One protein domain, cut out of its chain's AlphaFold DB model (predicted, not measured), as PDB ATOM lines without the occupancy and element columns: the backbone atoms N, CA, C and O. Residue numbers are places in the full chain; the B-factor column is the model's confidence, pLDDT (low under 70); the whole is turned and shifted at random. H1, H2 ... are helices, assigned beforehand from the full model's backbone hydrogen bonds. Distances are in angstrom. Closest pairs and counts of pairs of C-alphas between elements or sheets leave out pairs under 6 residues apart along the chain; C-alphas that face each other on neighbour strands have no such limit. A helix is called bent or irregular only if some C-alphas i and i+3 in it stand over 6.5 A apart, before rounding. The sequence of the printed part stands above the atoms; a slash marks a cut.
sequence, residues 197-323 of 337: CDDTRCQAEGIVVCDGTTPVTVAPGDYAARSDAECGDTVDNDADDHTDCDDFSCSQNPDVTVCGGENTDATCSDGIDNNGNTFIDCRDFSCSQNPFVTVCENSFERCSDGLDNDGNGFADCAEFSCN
ATOM      1  N   CYS A 197     -69.074 -19.600 -22.947       95.38
ATOM      2  CA  CYS A 197     -69.215 -18.304 -23.597       95.38
ATOM      3  C   CYS A 197     -69.345 -18.356 -25.126       95.38
ATOM      4  O   CYS A 197     -69.597 -17.310 -25.724       95.38
ATOM      5  N   ASP A 198     -69.105 -19.498 -25.774       95.19
ATOM      6  CA  ASP A 198     -69.433 -19.628 -27.197       95.19
ATOM      7  C   ASP A 198     -70.958 -19.785 -27.398       95.19
ATOM      8  O   ASP A 198     -71.442 -19.458 -28.481       95.19
ATOM      9  N   ASP A 199     -71.700 -20.162 -26.349       91.50
ATOM     10  CA  ASP A 199     -73.162 -20.210 -26.317       91.50
ATOM     11  C   ASP A 199     -73.773 -18.798 -26.213       91.50
ATOM     12  O   ASP A 199     -73.290 -17.897 -25.509       91.50
ATOM     13  N   THR A 200     -74.868 -18.602 -26.947       90.12
ATOM     14  CA  THR A 200     -75.656 -17.366 -26.950       90.12
ATOM     15  C   THR A 200     -76.452 -17.133 -25.665       90.12
ATOM     16  O   THR A 200     -76.591 -15.979 -25.261       90.12
ATOM     17  N   ARG A 201     -76.922 -18.181 -24.980       88.69
ATOM     18  CA  ARG A 201     -77.611 -18.105 -23.680       88.69
ATOM     19  C   ARG A 201     -76.674 -17.661 -22.560       88.69
ATOM     20  O   ARG A 201     -77.099 -16.967 -21.640       88.69
ATOM     21  N   CYS A 202     -75.377 -17.929 -22.698       93.62
ATOM     22  CA  CYS A 202     -74.345 -17.418 -21.797       93.62
ATOM     23  C   CYS A 202     -73.997 -15.935 -21.995       93.62
ATOM     24  O   CYS A 202     -73.146 -15.408 -21.274       93.62
ATOM     25  N   GLN A 203     -74.635 -15.251 -22.951       93.31
ATOM     26  CA  GLN A 203     -74.494 -13.804 -23.154       93.31
ATOM     27  C   GLN A 203     -75.553 -12.984 -22.407       93.31
ATOM     28  O   GLN A 203     -75.517 -11.761 -22.489       93.31
ATOM     29  N   ALA A 204     -76.472 -13.651 -21.706       93.12
ATOM     30  CA  ALA A 204     -77.576 -13.039 -20.980       93.12
ATOM     31  C   ALA A 204     -77.113 -12.162 -19.799       93.12
ATOM     32  O   ALA A 204     -76.090 -12.440 -19.155       93.12
ATOM     33  N   GLU A 205     -77.887 -11.126 -19.470       94.19
ATOM     34  CA  GLU A 205     -77.590 -10.233 -18.350       94.19
ATOM     35  C   GLU A 205     -77.512 -10.995 -17.010       94.19
ATOM     36  O   GLU A 205     -78.301 -11.891 -16.699       94.19
ATOM     37  N   GLY A 206     -76.505 -10.667 -16.190       92.94
ATOM     38  CA  GLY A 206     -76.242 -11.359 -14.925       92.94
ATOM     39  C   GLY A 206     -75.349 -12.603 -15.052       92.94
ATOM     40  O   GLY A 206     -74.971 -13.182 -14.020       92.94
ATOM     41  N   ILE A 207     -74.944 -12.987 -16.269       95.06
ATOM     42  CA  ILE A 207     -73.896 -13.985 -16.529       95.06
ATOM     43  C   ILE A 207     -72.530 -13.297 -16.634       95.06
ATOM     44  O   ILE A 207     -72.074 -12.846 -17.677       95.06
ATOM     45  N   VAL A 208     -71.814 -13.262 -15.512       95.81
ATOM     46  CA  VAL A 208     -70.581 -12.476 -15.319       95.81
ATOM     47  C   VAL A 208     -69.295 -13.248 -15.619       95.81
ATOM     48  O   VAL A 208     -68.183 -12.760 -15.371       95.81
ATOM     49  N   VAL A 209     -69.433 -14.495 -16.066       96.19
ATOM     50  CA  VAL A 209     -68.323 -15.393 -16.418       96.19
ATOM     51  C   VAL A 209     -67.892 -15.255 -17.878       96.19
ATOM     52  O   VAL A 209     -66.862 -15.822 -18.244       96.19
ATOM     53  N   CYS A 210     -68.594 -14.444 -18.673       95.31
ATOM     54  CA  CYS A 210     -68.310 -14.202 -20.084       95.31
ATOM     55  C   CYS A 210     -68.084 -12.706 -20.380       95.31
ATOM     56  O   CYS A 210     -68.672 -11.828 -19.761       95.31
ATOM     57  N   ASP A 211     -67.172 -12.414 -21.308       92.31
ATOM     58  CA  ASP A 211     -66.980 -11.103 -21.951       92.31
ATOM     59  C   ASP A 211     -67.028 -11.345 -23.464       92.31
ATOM     60  O   ASP A 211     -66.013 -11.661 -24.105       92.31
ATOM     61  N   GLY A 212     -68.249 -11.342 -24.010       89.56
ATOM     62  CA  GLY A 212     -68.535 -11.947 -25.308       89.56
ATOM     63  C   GLY A 212     -68.191 -13.440 -25.293       89.56
ATOM     64  O   GLY A 212     -68.376 -14.133 -24.298       89.56
ATOM     65  N   THR A 213     -67.532 -13.915 -26.350       93.12
ATOM     66  CA  THR A 213     -67.062 -15.309 -26.459       93.12
ATOM     67  C   THR A 213     -65.802 -15.618 -25.641       93.12
ATOM     68  O   THR A 213     -65.073 -16.571 -25.919       93.12
ATOM     69  N   THR A 214     -65.427 -14.752 -24.694       94.62
ATOM     70  CA  THR A 214     -64.198 -14.913 -23.908       94.62
ATOM     71  C   THR A 214     -64.530 -15.238 -22.456       94.62
ATOM     72  O   THR A 214     -65.050 -14.369 -21.757       94.62
ATOM     73  N   PRO A 215     -64.132 -16.419 -21.947       95.00
ATOM     74  CA  PRO A 215     -64.300 -16.749 -20.539       95.00
ATOM     75  C   PRO A 215     -63.499 -15.831 -19.615       95.00
ATOM     76  O   PRO A 215     -62.290 -15.611 -19.787       95.00
ATOM     77  N   VAL A 216     -64.161 -15.349 -18.570       94.69
ATOM     78  CA  VAL A 216     -63.604 -14.525 -17.502       94.69
ATOM     79  C   VAL A 216     -63.649 -15.312 -16.198       94.69
ATOM     80  O   VAL A 216     -64.682 -15.787 -15.744       94.69
ATOM     81  N   THR A 217     -62.500 -15.435 -15.531       92.06
ATOM     82  CA  THR A 217     -62.442 -16.168 -14.262       92.06
ATOM     83  C   THR A 217     -63.082 -15.361 -13.132       92.06
ATOM     84  O   THR A 217     -62.477 -14.421 -12.603       92.06
ATOM     85  N   VAL A 218     -64.270 -15.788 -12.711       94.44
ATOM     86  CA  VAL A 218     -64.970 -15.311 -11.514       94.44
ATOM     87  C   VAL A 218     -65.031 -16.447 -10.495       94.44
ATOM     88  O   VAL A 218     -65.228 -17.604 -10.847       94.44
ATOM     89  N   ALA A 219     -64.782 -16.150  -9.219       94.50
ATOM     90  CA  ALA A 219     -64.925 -17.164  -8.181       94.50
ATOM     91  C   ALA A 219     -66.420 -17.381  -7.884       94.50
ATOM     92  O   ALA A 219     -67.124 -16.384  -7.755       94.50
ATOM     93  N   PRO A 220     -66.898 -18.617  -7.647       91.75
ATOM     94  CA  PRO A 220     -68.324 -18.860  -7.394       91.75
ATOM     95  C   PRO A 220     -68.919 -18.077  -6.217       91.75
ATOM     96  O   PRO A 220     -70.090 -17.732  -6.210       91.75
ATOM     97  N   GLY A 221     -68.102 -17.739  -5.214       92.62
ATOM     98  CA  GLY A 221     -68.540 -16.890  -4.098       92.62
ATOM     99  C   GLY A 221     -68.765 -15.417  -4.461       92.62
ATOM    100  O   GLY A 221     -69.267 -14.674  -3.621       92.62
ATOM    101  N   ASP A 222     -68.372 -15.001  -5.666       95.62
ATOM    102  CA  ASP A 222     -68.495 -13.637  -6.178       95.62
ATOM    103  C   ASP A 222     -69.580 -13.501  -7.263       95.62
ATOM    104  O   ASP A 222     -69.811 -12.370  -7.681       95.62
ATOM    105  N   TYR A 223     -70.232 -14.592  -7.713       94.69
ATOM    106  CA  TYR A 223     -71.274 -14.539  -8.755       94.69
ATOM    107  C   TYR A 223     -72.367 -13.548  -8.370       94.69
ATOM    108  O   TYR A 223     -72.471 -12.501  -8.997       94.69
ATOM    109  N   ALA A 224     -73.035 -13.771  -7.235       93.31
ATOM    110  CA  ALA A 224     -74.138 -12.912  -6.821       93.31
ATOM    111  C   ALA A 224     -73.775 -11.427  -6.712       93.31
ATOM    112  O   ALA A 224     -74.475 -10.569  -7.227       93.31
ATOM    113  N   ALA A 225     -72.627 -11.102  -6.114       95.56
ATOM    114  CA  ALA A 225     -72.217  -9.709  -5.952       95.56
ATOM    115  C   ALA A 225     -71.910  -8.998  -7.281       95.56
ATOM    116  O   ALA A 225     -71.907  -7.767  -7.317       95.56
ATOM    117  N   ARG A 226     -71.570  -9.747  -8.335       95.69
ATOM    118  CA  ARG A 226     -71.318  -9.200  -9.668       95.69
ATOM    119  C   ARG A 226     -72.579  -9.202 -10.519       95.69
ATOM    120  O   ARG A 226     -72.837  -8.183 -11.137       95.69
ATOM    121  N   SER A 227     -73.359 -10.277 -10.494       95.12
ATOM    122  CA  SER A 227     -74.650 -10.350 -11.177       95.12
ATOM    123  C   SER A 227     -75.591  -9.261 -10.656       95.12
ATOM    124  O   SER A 227     -76.145  -8.517 -11.447       95.12
ATOM    125  N   ASP A 228     -75.643  -9.033  -9.336       95.06
ATOM    126  CA  ASP A 228     -76.372  -7.904  -8.728       95.06
ATOM    127  C   ASP A 228     -75.864  -6.524  -9.168       95.06
ATOM    128  O   ASP A 228     -76.575  -5.529  -9.035       95.06
ATOM    129  N   ALA A 229     -74.597  -6.434  -9.580       95.44
ATOM    130  CA  ALA A 229     -74.010  -5.185 -10.038       95.44
ATOM    131  C   ALA A 229     -74.314  -4.905 -11.511       95.44
ATOM    132  O   ALA A 229     -74.240  -3.739 -11.876       95.44
ATOM    133  N   GLU A 230     -74.609  -5.928 -12.314       94.94
ATOM    134  CA  GLU A 230     -75.109  -5.777 -13.684       94.94
ATOM    135  C   GLU A 230     -76.621  -5.561 -13.646       94.94
ATOM    136  O   GLU A 230     -77.063  -4.476 -13.981       94.94
ATOM    137  N   CYS A 231     -77.364  -6.473 -13.017       95.69
ATOM    138  CA  CYS A 231     -78.825  -6.446 -12.879       95.69
ATOM    139  C   CYS A 231     -79.396  -5.354 -11.948       95.69
ATOM    140  O   CYS A 231     -80.502  -5.484 -11.410       95.69
ATOM    141  N   GLY A 232     -78.625  -4.313 -11.646       95.00
ATOM    142  CA  GLY A 232     -79.046  -3.210 -10.786       95.00
ATOM    143  C   GLY A 232     -78.365  -1.882 -11.107       95.00
ATOM    144  O   GLY A 232     -78.346  -0.987 -10.246       95.00
ATOM    145  N   ASP A 233     -77.760  -1.751 -12.290       95.50
ATOM    146  CA  ASP A 233     -77.026  -0.557 -12.709       95.50
ATOM    147  C   ASP A 233     -77.758   0.311 -13.740       95.50
ATOM    148  O   ASP A 233     -77.262   1.401 -14.066       95.50
ATOM    149  N   THR A 234     -78.974  -0.072 -14.133       94.94
ATOM    150  CA  THR A 234     -79.840   0.619 -15.101       94.94
ATOM    151  C   THR A 234     -79.316   0.605 -16.534       94.94
ATOM    152  O   THR A 234     -79.640   1.508 -17.319       94.94
ATOM    153  N   VAL A 235     -78.488  -0.382 -16.863       95.50
ATOM    154  CA  VAL A 235     -77.980  -0.649 -18.204       95.50
ATOM    155  C   VAL A 235     -78.515  -1.999 -18.673       95.50
ATOM    156  O   VAL A 235     -78.625  -2.929 -17.899       95.50
ATOM    157  N   ASP A 236     -78.897  -2.043 -19.945       95.00
ATOM    158  CA  ASP A 236     -79.197  -3.267 -20.686       95.00
ATOM    159  C   ASP A 236     -77.854  -3.863 -21.139       95.00
ATOM    160  O   ASP A 236     -77.188  -3.306 -22.032       95.00
ATOM    161  N   ASN A 237     -77.384  -4.889 -20.429       92.94
ATOM    162  CA  ASN A 237     -76.030  -5.420 -20.593       92.94
ATOM    163  C   ASN A 237     -75.924  -6.493 -21.684       92.94
ATOM    164  O   ASN A 237     -74.811  -6.710 -22.180       92.94
ATOM    165  N   ASP A 238     -77.037  -7.104 -22.093       92.12
ATOM    166  CA  ASP A 238     -77.103  -8.100 -23.170       92.12
ATOM    167  C   ASP A 238     -77.766  -7.577 -24.466       92.12
ATOM    168  O   ASP A 238     -77.668  -8.208 -25.524       92.12
ATOM    169  N   ALA A 239     -78.265  -6.340 -24.434       92.38
ATOM    170  CA  ALA A 239     -78.841  -5.588 -25.543       92.38
ATOM    171  C   ALA A 239     -80.140  -6.188 -26.111       92.38
ATOM    172  O   ALA A 239     -80.364  -6.111 -27.331       92.38
ATOM    173  N   ASP A 240     -80.984  -6.760 -25.250       91.56
ATOM    174  CA  ASP A 240     -82.270  -7.362 -25.614       91.56
ATOM    175  C   ASP A 240     -83.492  -6.418 -25.449       91.56
ATOM    176  O   ASP A 240     -84.631  -6.819 -25.707       91.56
ATOM    177  N   ASP A 241     -83.246  -5.136 -25.134       94.50
ATOM    178  CA  ASP A 241     -84.220  -4.076 -24.816       94.50
ATOM    179  C   ASP A 241     -84.914  -4.219 -23.439       94.50
ATOM    180  O   ASP A 241     -85.823  -3.429 -23.123       94.50
ATOM    181  N   HIS A 242     -84.477  -5.153 -22.595       93.69
ATOM    182  CA  HIS A 242     -84.828  -5.237 -21.181       93.69
ATOM    183  C   HIS A 242     -83.675  -4.713 -20.306       93.69
ATOM    184  O   HIS A 242     -82.605  -4.366 -20.784       93.69
ATOM    185  N   THR A 243     -83.931  -4.406 -19.035       94.94
ATOM    186  CA  THR A 243     -82.916  -3.763 -18.178       94.94
ATOM    187  C   THR A 243     -83.115  -4.183 -16.738       94.94
ATOM    188  O   THR A 243     -84.226  -4.035 -16.210       94.94
ATOM    189  N   ASP A 244     -82.036  -4.594 -16.073       93.75
ATOM    190  CA  ASP A 244     -82.045  -4.998 -14.671       93.75
ATOM    191  C   ASP A 244     -83.191  -6.001 -14.388       93.75
ATOM    192  O   ASP A 244     -83.493  -6.909 -15.148       93.75
ATOM    193  N   CYS A 245     -83.928  -5.816 -13.297       90.62
ATOM    194  CA  CYS A 245     -85.016  -6.695 -12.875       90.62
ATOM    195  C   CYS A 245     -86.266  -6.699 -13.770       90.62
ATOM    196  O   CYS A 245     -87.176  -7.484 -13.497       90.62
ATOM    197  N   ASP A 246     -86.340  -5.827 -14.780       90.19
ATOM    198  CA  ASP A 246     -87.371  -5.909 -15.822       90.19
ATOM    199  C   ASP A 246     -86.969  -6.895 -16.946       90.19
ATOM    200  O   ASP A 246     -87.783  -7.183 -17.826       90.19
ATOM    201  N   ASP A 247     -85.739  -7.416 -16.900       90.81
ATOM    202  CA  ASP A 247     -85.219  -8.502 -17.729       90.81
ATOM    203  C   ASP A 247     -85.437  -9.872 -17.056       90.81
ATOM    204  O   ASP A 247     -85.298 -10.052 -15.837       90.81
ATOM    205  N   PHE A 248     -85.807 -10.869 -17.858       88.69
ATOM    206  CA  PHE A 248     -85.913 -12.260 -17.434       88.69
ATOM    207  C   PHE A 248     -84.556 -12.888 -17.127       88.69
ATOM    208  O   PHE A 248     -84.480 -13.656 -16.165       88.69
ATOM    209  N   SER A 249     -83.502 -12.515 -17.852       89.88
ATOM    210  CA  SER A 249     -82.126 -12.939 -17.582       89.88
ATOM    211  C   SER A 249     -81.718 -12.572 -16.158       89.88
ATOM    212  O   SER A 249     -81.167 -13.397 -15.440       89.88
ATOM    213  N   CYS A 250     -82.112 -11.396 -15.671       91.56
ATOM    214  CA  CYS A 250     -81.889 -10.997 -14.284       91.56
ATOM    215  C   CYS A 250     -82.907 -11.564 -13.295       91.56
ATOM    216  O   CYS A 250     -82.541 -12.055 -12.227       91.56
ATOM    217  N   SER A 251     -84.201 -11.473 -13.602       88.06
ATOM    218  CA  SER A 251     -85.256 -11.833 -12.645       88.06
ATOM    219  C   SER A 251     -85.388 -13.339 -12.416       88.06
ATOM    220  O   SER A 251     -85.842 -13.746 -11.344       88.06
ATOM    221  N   GLN A 252     -84.961 -14.177 -13.364       87.12
ATOM    222  CA  GLN A 252     -84.981 -15.636 -13.226       87.12
ATOM    223  C   GLN A 252     -83.638 -16.217 -12.770       87.12
ATOM    224  O   GLN A 252     -83.620 -17.320 -12.222       87.12
ATOM    225  N   ASN A 253     -82.530 -15.493 -12.943       87.06
ATOM    226  CA  ASN A 253     -81.201 -15.991 -12.606       87.06
ATOM    227  C   ASN A 253     -81.020 -16.155 -11.082       87.06
ATOM    228  O   ASN A 253     -81.148 -15.188 -10.326       87.06
ATOM    229  N   PRO A 254     -80.680 -17.367 -10.605       83.62
ATOM    230  CA  PRO A 254     -80.578 -17.671  -9.179       83.62
ATOM    231  C   PRO A 254     -79.380 -17.002  -8.492       83.62
ATOM    232  O   PRO A 254     -79.345 -16.928  -7.261       83.62
ATOM    233  N   ASP A 255     -78.395 -16.522  -9.256       89.62
ATOM    234  CA  ASP A 255     -77.287 -15.740  -8.713       89.62
ATOM    235  C   ASP A 255     -77.691 -14.274  -8.462       89.62
ATOM    236  O   ASP A 255     -77.009 -13.583  -7.710       89.62
ATOM    237  N   VAL A 256     -78.806 -13.788  -9.017       90.62
ATOM    238  CA  VAL A 256     -79.272 -12.404  -8.840       90.62
ATOM    239  C   VAL A 256     -80.177 -12.296  -7.610       90.62
ATOM    240  O   VAL A 256     -81.237 -12.908  -7.513       90.62
ATOM    241  N   THR A 257     -79.778 -11.465  -6.648       88.69
ATOM    242  CA  THR A 257     -80.500 -11.229  -5.387       88.69
ATOM    243  C   THR A 257     -81.118  -9.834  -5.284       88.69
ATOM    244  O   THR A 257     -82.042  -9.623  -4.490       88.69
ATOM    245  N   VAL A 258     -80.651  -8.873  -6.087       90.56
ATOM    246  CA  VAL A 258     -81.127  -7.479  -6.066       90.56
ATOM    247  C   VAL A 258     -82.595  -7.339  -6.485       90.56
ATOM    248  O   VAL A 258     -83.288  -6.453  -5.982       90.56
ATOM    249  N   CYS A 259     -83.097  -8.261  -7.310       86.25
ATOM    250  CA  CYS A 259     -84.466  -8.234  -7.825       86.25
ATOM    251  C   CYS A 259     -85.539  -8.677  -6.826       86.25
ATOM    252  O   CYS A 259     -86.725  -8.591  -7.131       86.25
ATOM    253  N   GLY A 260     -85.154  -9.095  -5.610       74.69
ATOM    254  CA  GLY A 260     -86.107  -9.482  -4.563       74.69
ATOM    255  C   GLY A 260     -87.032 -10.629  -4.985       74.69
ATOM    256  O   GLY A 260     -88.178 -10.671  -4.547       74.69
ATOM    257  N   GLY A 261     -86.536 -11.488  -5.880       73.81
ATOM    258  CA  GLY A 261     -87.332 -12.417  -6.666       73.81
ATOM    259  C   GLY A 261     -87.912 -13.585  -5.878       73.81
ATOM    260  O   GLY A 261     -87.387 -14.022  -4.854       73.81
ATOM    261  N   GLU A 262     -89.003 -14.098  -6.430       85.69
ATOM    262  CA  GLU A 262     -89.609 -15.381  -6.104       85.69
ATOM    263  C   GLU A 262     -89.172 -16.370  -7.191       85.69
ATOM    264  O   GLU A 262     -89.920 -16.681  -8.107       85.69
ATOM    265  N   ASN A 263     -87.883 -16.714  -7.188       83.88
ATOM    266  CA  ASN A 263     -87.196 -17.329  -8.333       83.88
ATOM    267  C   ASN A 263     -86.257 -18.485  -7.930       83.88
ATOM    268  O   ASN A 263     -85.433 -18.941  -8.715       83.88
ATOM    269  N   THR A 264     -86.369 -18.959  -6.688       86.06
ATOM    270  CA  THR A 264     -85.656 -20.132  -6.167       86.06
ATOM    271  C   THR A 264     -86.648 -21.156  -5.635       86.06
ATOM    272  O   THR A 264     -87.718 -20.785  -5.159       86.06
ATOM    273  N   ASP A 265     -86.266 -22.433  -5.578       86.06
ATOM    274  CA  ASP A 265     -87.100 -23.477  -4.956       86.06
ATOM    275  C   ASP A 265     -87.565 -23.117  -3.539       86.06
ATOM    276  O   ASP A 265     -88.667 -23.468  -3.129       86.06
ATOM    277  N   ALA A 266     -86.723 -22.416  -2.772       87.81
ATOM    278  CA  ALA A 266     -87.034 -22.044  -1.396       87.81
ATOM    279  C   ALA A 266     -88.097 -20.942  -1.303       87.81
ATOM    280  O   ALA A 266     -88.901 -20.980  -0.380       87.81
ATOM    281  N   THR A 267     -88.072 -19.974  -2.218       88.62
ATOM    282  CA  THR A 267     -89.047 -18.871  -2.290       88.62
ATOM    283  C   THR A 267     -90.332 -19.303  -2.988       88.62
ATOM    284  O   THR A 267     -91.403 -18.862  -2.619       88.62
ATOM    285  N   CYS A 268     -90.238 -20.236  -3.936       89.88
ATOM    286  CA  CYS A 268     -91.372 -20.769  -4.691       89.88
ATOM    287  C   CYS A 268     -92.116 -21.914  -3.982       89.88
ATOM    288  O   CYS A 268     -92.850 -22.663  -4.625       89.88
ATOM    289  N   SER A 269     -91.877 -22.125  -2.684       89.38
ATOM    290  CA  SER A 269     -92.547 -23.166  -1.889       89.38
ATOM    291  C   SER A 269     -92.790 -22.777  -0.426       89.38
ATOM    292  O   SER A 269     -93.056 -23.644   0.420       89.38
ATOM    293  N   ASP A 270     -92.672 -21.488  -0.085       88.06
ATOM    294  CA  ASP A 270     -92.788 -21.009   1.296       88.06
ATOM    295  C   ASP A 270     -94.183 -20.461   1.654       88.06
ATOM    296  O   ASP A 270     -94.459 -20.211   2.839       88.06
ATOM    297  N   GLY A 271     -95.091 -20.350   0.678       87.81
ATOM    298  CA  GLY A 271     -96.448 -19.846   0.875       87.81
ATOM    299  C   GLY A 271     -96.537 -18.327   0.991       87.81
ATOM    300  O   GLY A 271     -97.544 -17.822   1.514       87.81
ATOM    301  N   ILE A 272     -95.499 -17.590   0.587       89.81
ATOM    302  CA  ILE A 272     -95.392 -16.135   0.700       89.81
ATOM    303  C   ILE A 272     -95.132 -15.532  -0.683       89.81
ATOM    304  O   ILE A 272     -94.194 -15.901  -1.361       89.81
ATOM    305  N   ASP A 273     -95.906 -14.504  -1.032       88.94
ATOM    306  CA  ASP A 273     -95.629 -13.608  -2.165       88.94
ATOM    307  C   ASP A 273     -94.346 -12.807  -1.858       88.94
ATOM    308  O   ASP A 273     -94.385 -11.824  -1.096       88.94
ATOM    309  N   ASN A 274     -93.190 -13.285  -2.327       86.69
ATOM    310  CA  ASN A 274     -91.888 -12.708  -1.978       86.69
ATOM    311  C   ASN A 274     -91.596 -11.434  -2.782       86.69
ATOM    312  O   ASN A 274     -90.951 -10.522  -2.251       86.69
ATOM    313  N   ASN A 275     -92.115 -11.343  -4.010       83.81
ATOM    314  CA  ASN A 275     -91.900 -10.213  -4.919       83.81
ATOM    315  C   ASN A 275     -93.025  -9.142  -4.849       83.81
ATOM    316  O   ASN A 275     -92.871  -8.029  -5.358       83.81
ATOM    317  N   GLY A 276     -94.131  -9.423  -4.154       85.25
ATOM    318  CA  GLY A 276     -95.251  -8.512  -3.909       85.25
ATOM    319  C   GLY A 276     -96.231  -8.357  -5.078       85.25
ATOM    320  O   GLY A 276     -96.965  -7.355  -5.108       85.25
ATOM    321  N   ASN A 277     -96.237  -9.277  -6.047       84.38
ATOM    322  CA  ASN A 277     -97.041  -9.192  -7.270       84.38
ATOM    323  C   ASN A 277     -98.436  -9.845  -7.144       84.38
ATOM    324  O   ASN A 277     -99.206  -9.832  -8.108       84.38
ATOM    325  N   THR A 278     -98.801 -10.326  -5.949       89.56
ATOM    326  CA  THR A 278    -100.050 -11.016  -5.564       89.56
ATOM    327  C   THR A 278    -100.180 -12.483  -5.967       89.56
ATOM    328  O   THR A 278    -101.179 -13.123  -5.601       89.56
ATOM    329  N   PHE A 279     -99.199 -13.021  -6.679       87.62
ATOM    330  CA  PHE A 279     -99.061 -14.447  -6.930       87.62
ATOM    331  C   PHE A 279     -98.146 -15.059  -5.856       87.62
ATOM    332  O   PHE A 279     -97.494 -14.339  -5.114       87.62
ATOM    333  N   ILE A 280     -98.293 -16.363  -5.615       88.00
ATOM    334  CA  ILE A 280     -97.615 -17.067  -4.517       88.00
ATOM    335  C   ILE A 280     -97.184 -18.431  -5.043       88.00
ATOM    336  O   ILE A 280     -98.025 -19.150  -5.600       88.00
ATOM    337  N   ASP A 281     -95.940 -18.793  -4.772       87.69
ATOM    338  CA  ASP A 281     -95.265 -20.031  -5.130       87.69
ATOM    339  C   ASP A 281     -95.444 -20.350  -6.628       87.69
ATOM    340  O   ASP A 281     -95.435 -19.468  -7.481       87.69
ATOM    341  N   CYS A 282     -95.701 -21.609  -6.980       86.62
ATOM    342  CA  CYS A 282     -95.914 -22.061  -8.359       86.62
ATOM    343  C   CYS A 282     -97.149 -21.471  -9.061       86.62
ATOM    344  O   CYS A 282     -97.378 -21.722 -10.240       86.62
ATOM    345  N   ARG A 283     -97.943 -20.638  -8.377       84.25
ATOM    346  CA  ARG A 283     -98.980 -19.826  -9.034       84.25
ATOM    347  C   ARG A 283     -98.438 -18.496  -9.559       84.25
ATOM    348  O   ARG A 283     -99.194 -17.772 -10.208       84.25
ATOM    349  N   ASP A 284     -97.202 -18.144  -9.223       84.44
ATOM    350  CA  ASP A 284     -96.450 -17.039  -9.802       84.44
ATOM    351  C   ASP A 284     -95.679 -17.520 -11.035       84.44
ATOM    352  O   ASP A 284     -95.015 -18.555 -11.009       84.44
ATOM    353  N   PHE A 285     -95.730 -16.739 -12.111       82.75
ATOM    354  CA  PHE A 285     -94.955 -16.992 -13.320       82.75
ATOM    355  C   PHE A 285     -93.445 -16.916 -13.071       82.75
ATOM    356  O   PHE A 285     -92.700 -17.642 -13.724       82.75
ATOM    357  N   SER A 286     -92.990 -16.101 -12.109       83.69
ATOM    358  CA  SER A 286     -91.581 -16.067 -11.686       83.69
ATOM    359  C   SER A 286     -91.092 -17.398 -11.103       83.69
ATOM    360  O   SER A 286     -89.884 -17.630 -11.071       83.69
ATOM    361  N   CYS A 287     -92.017 -18.274 -10.700       85.75
ATOM    362  CA  CYS A 287     -91.748 -19.645 -10.290       85.75
ATOM    363  C   CYS A 287     -92.080 -20.644 -11.400       85.75
ATOM    364  O   CYS A 287     -91.220 -21.410 -11.816       85.75
ATOM    365  N   SER A 288     -93.317 -20.631 -11.908       82.38
ATOM    366  CA  SER A 288     -93.822 -21.671 -12.814       82.38
ATOM    367  C   SER A 288     -93.118 -21.695 -14.171       82.38
ATOM    368  O   SER A 288     -93.014 -22.754 -14.784       82.38
ATOM    369  N   GLN A 289     -92.637 -20.538 -14.639       80.31
ATOM    370  CA  GLN A 289     -91.909 -20.403 -15.904       80.31
ATOM    371  C   GLN A 289     -90.402 -20.287 -15.707       80.31
ATOM    372  O   GLN A 289     -89.693 -20.066 -16.685       80.31
ATOM    373  N   ASN A 290     -89.913 -20.394 -14.472       81.62
ATOM    374  CA  ASN A 290     -88.496 -20.266 -14.208       81.62
ATOM    375  C   ASN A 290     -87.811 -21.639 -14.319       81.62
ATOM    376  O   ASN A 290     -88.085 -22.524 -13.508       81.62
ATOM    377  N   PRO A 291     -86.885 -21.812 -15.272       78.75
ATOM    378  CA  PRO A 291     -86.189 -23.075 -15.515       78.75
ATOM    379  C   PRO A 291     -85.268 -23.490 -14.354       78.75
ATOM    380  O   PRO A 291     -84.902 -24.658 -14.239       78.75
ATOM    381  N   PHE A 292     -84.909 -22.565 -13.458       80.56
ATOM    382  CA  PHE A 292     -84.137 -22.848 -12.246       80.56
ATOM    383  C   PHE A 292     -84.997 -23.268 -11.050       80.56
ATOM    384  O   PHE A 292     -84.456 -23.693 -10.026       80.56
ATOM    385  N   VAL A 293     -86.323 -23.151 -11.164       84.56
ATOM    386  CA  VAL A 293     -87.277 -23.556 -10.133       84.56
ATOM    387  C   VAL A 293     -87.773 -24.958 -10.460       84.56
ATOM    388  O   VAL A 293     -88.563 -25.184 -11.370       84.56
ATOM    389  N   THR A 294     -87.311 -25.921  -9.673       81.69
ATOM    390  CA  THR A 294     -87.638 -27.340  -9.810       81.69
ATOM    391  C   THR A 294     -88.756 -27.779  -8.877       81.69
ATOM    392  O   THR A 294     -89.242 -28.899  -8.994       81.69
ATOM    393  N   VAL A 295     -89.180 -26.947  -7.921       84.44
ATOM    394  CA  VAL A 295     -90.260 -27.331  -6.998       84.44
ATOM    395  C   VAL A 295     -91.623 -27.413  -7.693       84.44
ATOM    396  O   VAL A 295     -92.421 -28.278  -7.331       84.44
ATOM    397  N   CYS A 296     -91.842 -26.613  -8.739       82.62
ATOM    398  CA  CYS A 296     -93.105 -26.558  -9.470       82.62
ATOM    399  C   CYS A 296     -93.355 -27.776 -10.361       82.62
ATOM    400  O   CYS A 296     -92.436 -28.447 -10.834       82.62
ATOM    401  N   GLU A 297     -94.633 -28.081 -10.557       79.75
ATOM    402  CA  GLU A 297     -95.101 -29.180 -11.394       79.75
ATOM    403  C   GLU A 297     -95.371 -28.670 -12.817       79.75
ATOM    404  O   GLU A 297     -96.481 -28.275 -13.148       79.75
ATOM    405  N   ASN A 298     -94.323 -28.583 -13.637       73.50
ATOM    406  CA  ASN A 298     -94.385 -27.985 -14.979       73.50
ATOM    407  C   ASN A 298     -93.775 -28.863 -16.092       73.50
ATOM    408  O   ASN A 298     -93.853 -28.486 -17.258       73.50
ATOM    409  N   SER A 299     -93.219 -30.040 -15.769       72.00
ATOM    410  CA  SER A 299     -92.705 -30.984 -16.775       72.00
ATOM    411  C   SER A 299     -93.763 -31.994 -17.217       72.00
ATOM    412  O   SER A 299     -94.704 -32.299 -16.480       72.00
ATOM    413  N   PHE A 300     -93.587 -32.572 -18.409       71.62
ATOM    414  CA  PHE A 300     -94.489 -33.602 -18.928       71.62
ATOM    415  C   PHE A 300     -94.642 -34.790 -17.965       71.62
ATOM    416  O   PHE A 300     -95.771 -35.208 -17.695       71.62
ATOM    417  N   GLU A 301     -93.544 -35.329 -17.411       79.19
ATOM    418  CA  GLU A 301     -93.652 -36.477 -16.503       79.19
ATOM    419  C   GLU A 301     -94.378 -36.128 -15.211       79.19
ATOM    420  O   GLU A 301     -95.149 -36.944 -14.718       79.19
ATOM    421  N   ARG A 302     -94.140 -34.936 -14.659       78.75
ATOM    422  CA  ARG A 302     -94.768 -34.537 -13.398       78.75
ATOM    423  C   ARG A 302     -96.233 -34.161 -13.582       78.75
ATOM    424  O   ARG A 302     -97.016 -34.421 -12.692       78.75
ATOM    425  N   CYS A 303     -96.603 -33.648 -14.752       83.25
ATOM    426  CA  CYS A 303     -97.986 -33.341 -15.100       83.25
ATOM    427  C   CYS A 303     -98.810 -34.562 -15.562       83.25
ATOM    428  O   CYS A 303     -99.928 -34.381 -16.049       83.25
ATOM    429  N   SER A 304     -98.265 -35.785 -15.496       83.06
ATOM    430  CA  SER A 304     -98.942 -37.011 -15.951       83.06
ATOM    431  C   SER A 304     -98.743 -38.240 -15.049       83.06
ATOM    432  O   SER A 304     -99.174 -39.346 -15.411       83.06
ATOM    433  N   ASP A 305     -98.097 -38.097 -13.888       80.62
ATOM    434  CA  ASP A 305     -97.747 -39.222 -13.014       80.62
ATOM    435  C   ASP A 305     -98.826 -39.569 -11.965       80.62
ATOM    436  O   ASP A 305     -98.721 -40.608 -11.293       80.62
ATOM    437  N   GLY A 306     -99.906 -38.785 -11.868       81.88
ATOM    438  CA  GLY A 306    -100.984 -39.021 -10.908       81.88
ATOM    439  C   GLY A 306    -100.688 -38.518  -9.496       81.88
ATOM    440  O   GLY A 306    -101.413 -38.903  -8.562       81.88
ATOM    441  N   LEU A 307     -99.600 -37.772  -9.298       85.00
ATOM    442  CA  LEU A 307     -99.137 -37.273  -8.011       85.00
ATOM    443  C   LEU A 307     -99.245 -35.739  -7.954       85.00
ATOM    444  O   LEU A 307     -99.402 -35.062  -8.952       85.00
ATOM    445  N   ASP A 308     -99.269 -35.222  -6.728       83.56
ATOM    446  CA  ASP A 308     -99.185 -33.791  -6.417       83.56
ATOM    447  C   ASP A 308     -97.734 -33.558  -5.983       83.56
ATOM    448  O   ASP A 308     -97.358 -33.845  -4.833       83.56
ATOM    449  N   ASN A 309     -96.879 -33.221  -6.946       80.06
ATOM    450  CA  ASN A 309     -95.427 -33.237  -6.788       80.06
ATOM    451  C   ASN A 309     -94.929 -31.962  -6.098       80.06
ATOM    452  O   ASN A 309     -93.837 -31.988  -5.526       80.06
ATOM    453  N   ASP A 310     -95.703 -30.876  -6.143       75.69
ATOM    454  CA  ASP A 310     -95.408 -29.613  -5.454       75.69
ATOM    455  C   ASP A 310     -96.116 -29.486  -4.082       75.69
ATOM    456  O   ASP A 310     -95.728 -28.675  -3.237       75.69
ATOM    457  N   GLY A 311     -97.076 -30.370  -3.790       79.00
ATOM    458  CA  GLY A 311     -97.755 -30.494  -2.504       79.00
ATOM    459  C   GLY A 311     -98.838 -29.441  -2.259       79.00
ATOM    460  O   GLY A 311     -99.213 -29.222  -1.096       79.00
ATOM    461  N   ASN A 312     -99.319 -28.769  -3.306       79.12
ATOM    462  CA  ASN A 312    -100.272 -27.668  -3.197       79.12
ATOM    463  C   ASN A 312    -101.750 -28.129  -3.173       79.12
ATOM    464  O   ASN A 312    -102.660 -27.330  -2.904       79.12
ATOM    465  N   GLY A 313    -101.996 -29.430  -3.357       82.94
ATOM    466  CA  GLY A 313    -103.310 -30.066  -3.322       82.94
ATOM    467  C   GLY A 313    -103.977 -30.257  -4.686       82.94
ATOM    468  O   GLY A 313    -105.122 -30.729  -4.715       82.94
ATOM    469  N   PHE A 314    -103.298 -29.909  -5.777       83.31
ATOM    470  CA  PHE A 314    -103.681 -30.181  -7.158       83.31
ATOM    471  C   PHE A 314    -102.627 -31.104  -7.794       83.31
ATOM    472  O   PHE A 314    -101.496 -31.145  -7.346       83.31
ATOM    473  N   ALA A 315    -103.034 -31.933  -8.753       86.06
ATOM    474  CA  ALA A 315    -102.174 -32.942  -9.377       86.06
ATOM    475  C   ALA A 315    -102.424 -32.950 -10.884       86.06
ATOM    476  O   ALA A 315    -103.589 -32.828 -11.305       86.06
ATOM    477  N   ASP A 316    -101.369 -33.141 -11.669       83.44
ATOM    478  CA  ASP A 316    -101.413 -33.247 -13.123       83.44
ATOM    479  C   ASP A 316    -102.165 -32.060 -13.758       83.44
ATOM    480  O   ASP A 316    -102.048 -30.911 -13.363       83.44
ATOM    481  N   CYS A 317    -103.059 -32.313 -14.708       85.12
ATOM    482  CA  CYS A 317    -103.843 -31.290 -15.402       85.12
ATOM    483  C   CYS A 317    -104.883 -30.548 -14.552       85.12
ATOM    484  O   CYS A 317    -105.604 -29.693 -15.077       85.12
ATOM    485  N   ALA A 318    -105.013 -30.894 -13.268       83.25
ATOM    486  CA  ALA A 318    -105.738 -30.068 -12.309       83.25
ATOM    487  C   ALA A 318    -104.855 -28.958 -11.708       83.25
ATOM    488  O   ALA A 318    -105.406 -28.046 -11.086       83.25
ATOM    489  N   GLU A 319    -103.534 -29.040 -11.884       82.00
ATOM    490  CA  GLU A 319    -102.547 -28.052 -11.462       82.00
ATOM    491  C   GLU A 319    -102.473 -26.881 -12.453       82.00
ATOM    492  O   GLU A 319    -102.526 -27.051 -13.672       82.00
ATOM    493  N   PHE A 320    -102.358 -25.661 -11.918       78.81
ATOM    494  CA  PHE A 320    -102.236 -24.436 -12.713       78.81
ATOM    495  C   PHE A 320    -100.938 -24.412 -13.521       78.81
ATOM    496  O   PHE A 320    -100.944 -23.950 -14.657       78.81
ATOM    497  N   SER A 321     -99.855 -24.924 -12.942       77.38
ATOM    498  CA  SER A 321     -98.542 -25.014 -13.580       77.38
ATOM    499  C   SER A 321     -98.545 -25.985 -14.770       77.38
ATOM    500  O   SER A 321     -97.857 -25.744 -15.757       77.38
ATOM    501  N   CYS A 322     -99.389 -27.023 -14.732       80.12
ATOM    502  CA  CYS A 322     -99.578 -27.964 -15.836       80.12
ATOM    503  C   CYS A 322    -100.614 -27.500 -16.865       80.12
ATOM    504  O   CYS A 322    -100.490 -27.810 -18.047       80.12
ATOM    505  N   ASN A 323    -101.664 -26.791 -16.446       79.56
ATOM    506  CA  ASN A 323    -102.764 -26.395 -17.325       79.56
ATOM    507  C   ASN A 323    -103.315 -24.999 -16.964       79.56
ATOM    508  O   ASN A 323    -104.409 -24.879 -16.390       79.56
TER     509      ASN A 323
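AT A GLANCE: This is residues 197 to 323 of the 337 residues of an uncharacterized protein of Deltaproteobacteria bacterium (UniProt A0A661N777). This model has little regular structure: loops and turns are strung along one long axis, with three short helices, H1, H2 and H3, placed one after another along it. Residues 197 to 247 gather around H1 at one end, H2 and H3 follow, and residues 300 to 323 make the other end as loops. The printed part has 127 residues, 20 of them in named helices, in the order H1, H2, H3, with no named strand; the class is all helix. It is compact, with a radius of gyration of the C-alphas of 16.1 A, and only just elongated, spanning 46 by 30 by 29 A.

HOW THE PARTS SIT: Residues 210 to 211 pair antiparallel with residues 214 to 215. H1, residues 220 to 230, is close but not clearly touching H2, residues 248 to 252; their closest C-alphas, of Ser 227 and Cys 250, are 7.9 A apart. H2 is close but not clearly touching H3, residues 285 to 288; their closest C-alphas, of Gln 252 and Ser 286, are 6.8 A apart. H1 and H3 are apart. The O i to N i+4 pair of H2 is within hydrogen-bond range, as are 4 of 7 in H1; H3 is too short for one.

IN THESE COORDINATES: H1 begins at C-alpha 220 (-68.324, -18.860, -7.394) and is 16.0 A long; it is irregular, with C-alphas 221 and 224 7.4 A apart. H2 measures 5.5 A and H3 4.8 A, ending at C-alpha 288 (-93.822, -21.671, -12.814).

THE WHOLE: The C-alphas farthest apart, of Thr 214 and Gly 313, are 46.7 A apart. Both links are long, with 17 and 32 residues. The printed part has no cut, and no printed residue is under 70 in pLDDT.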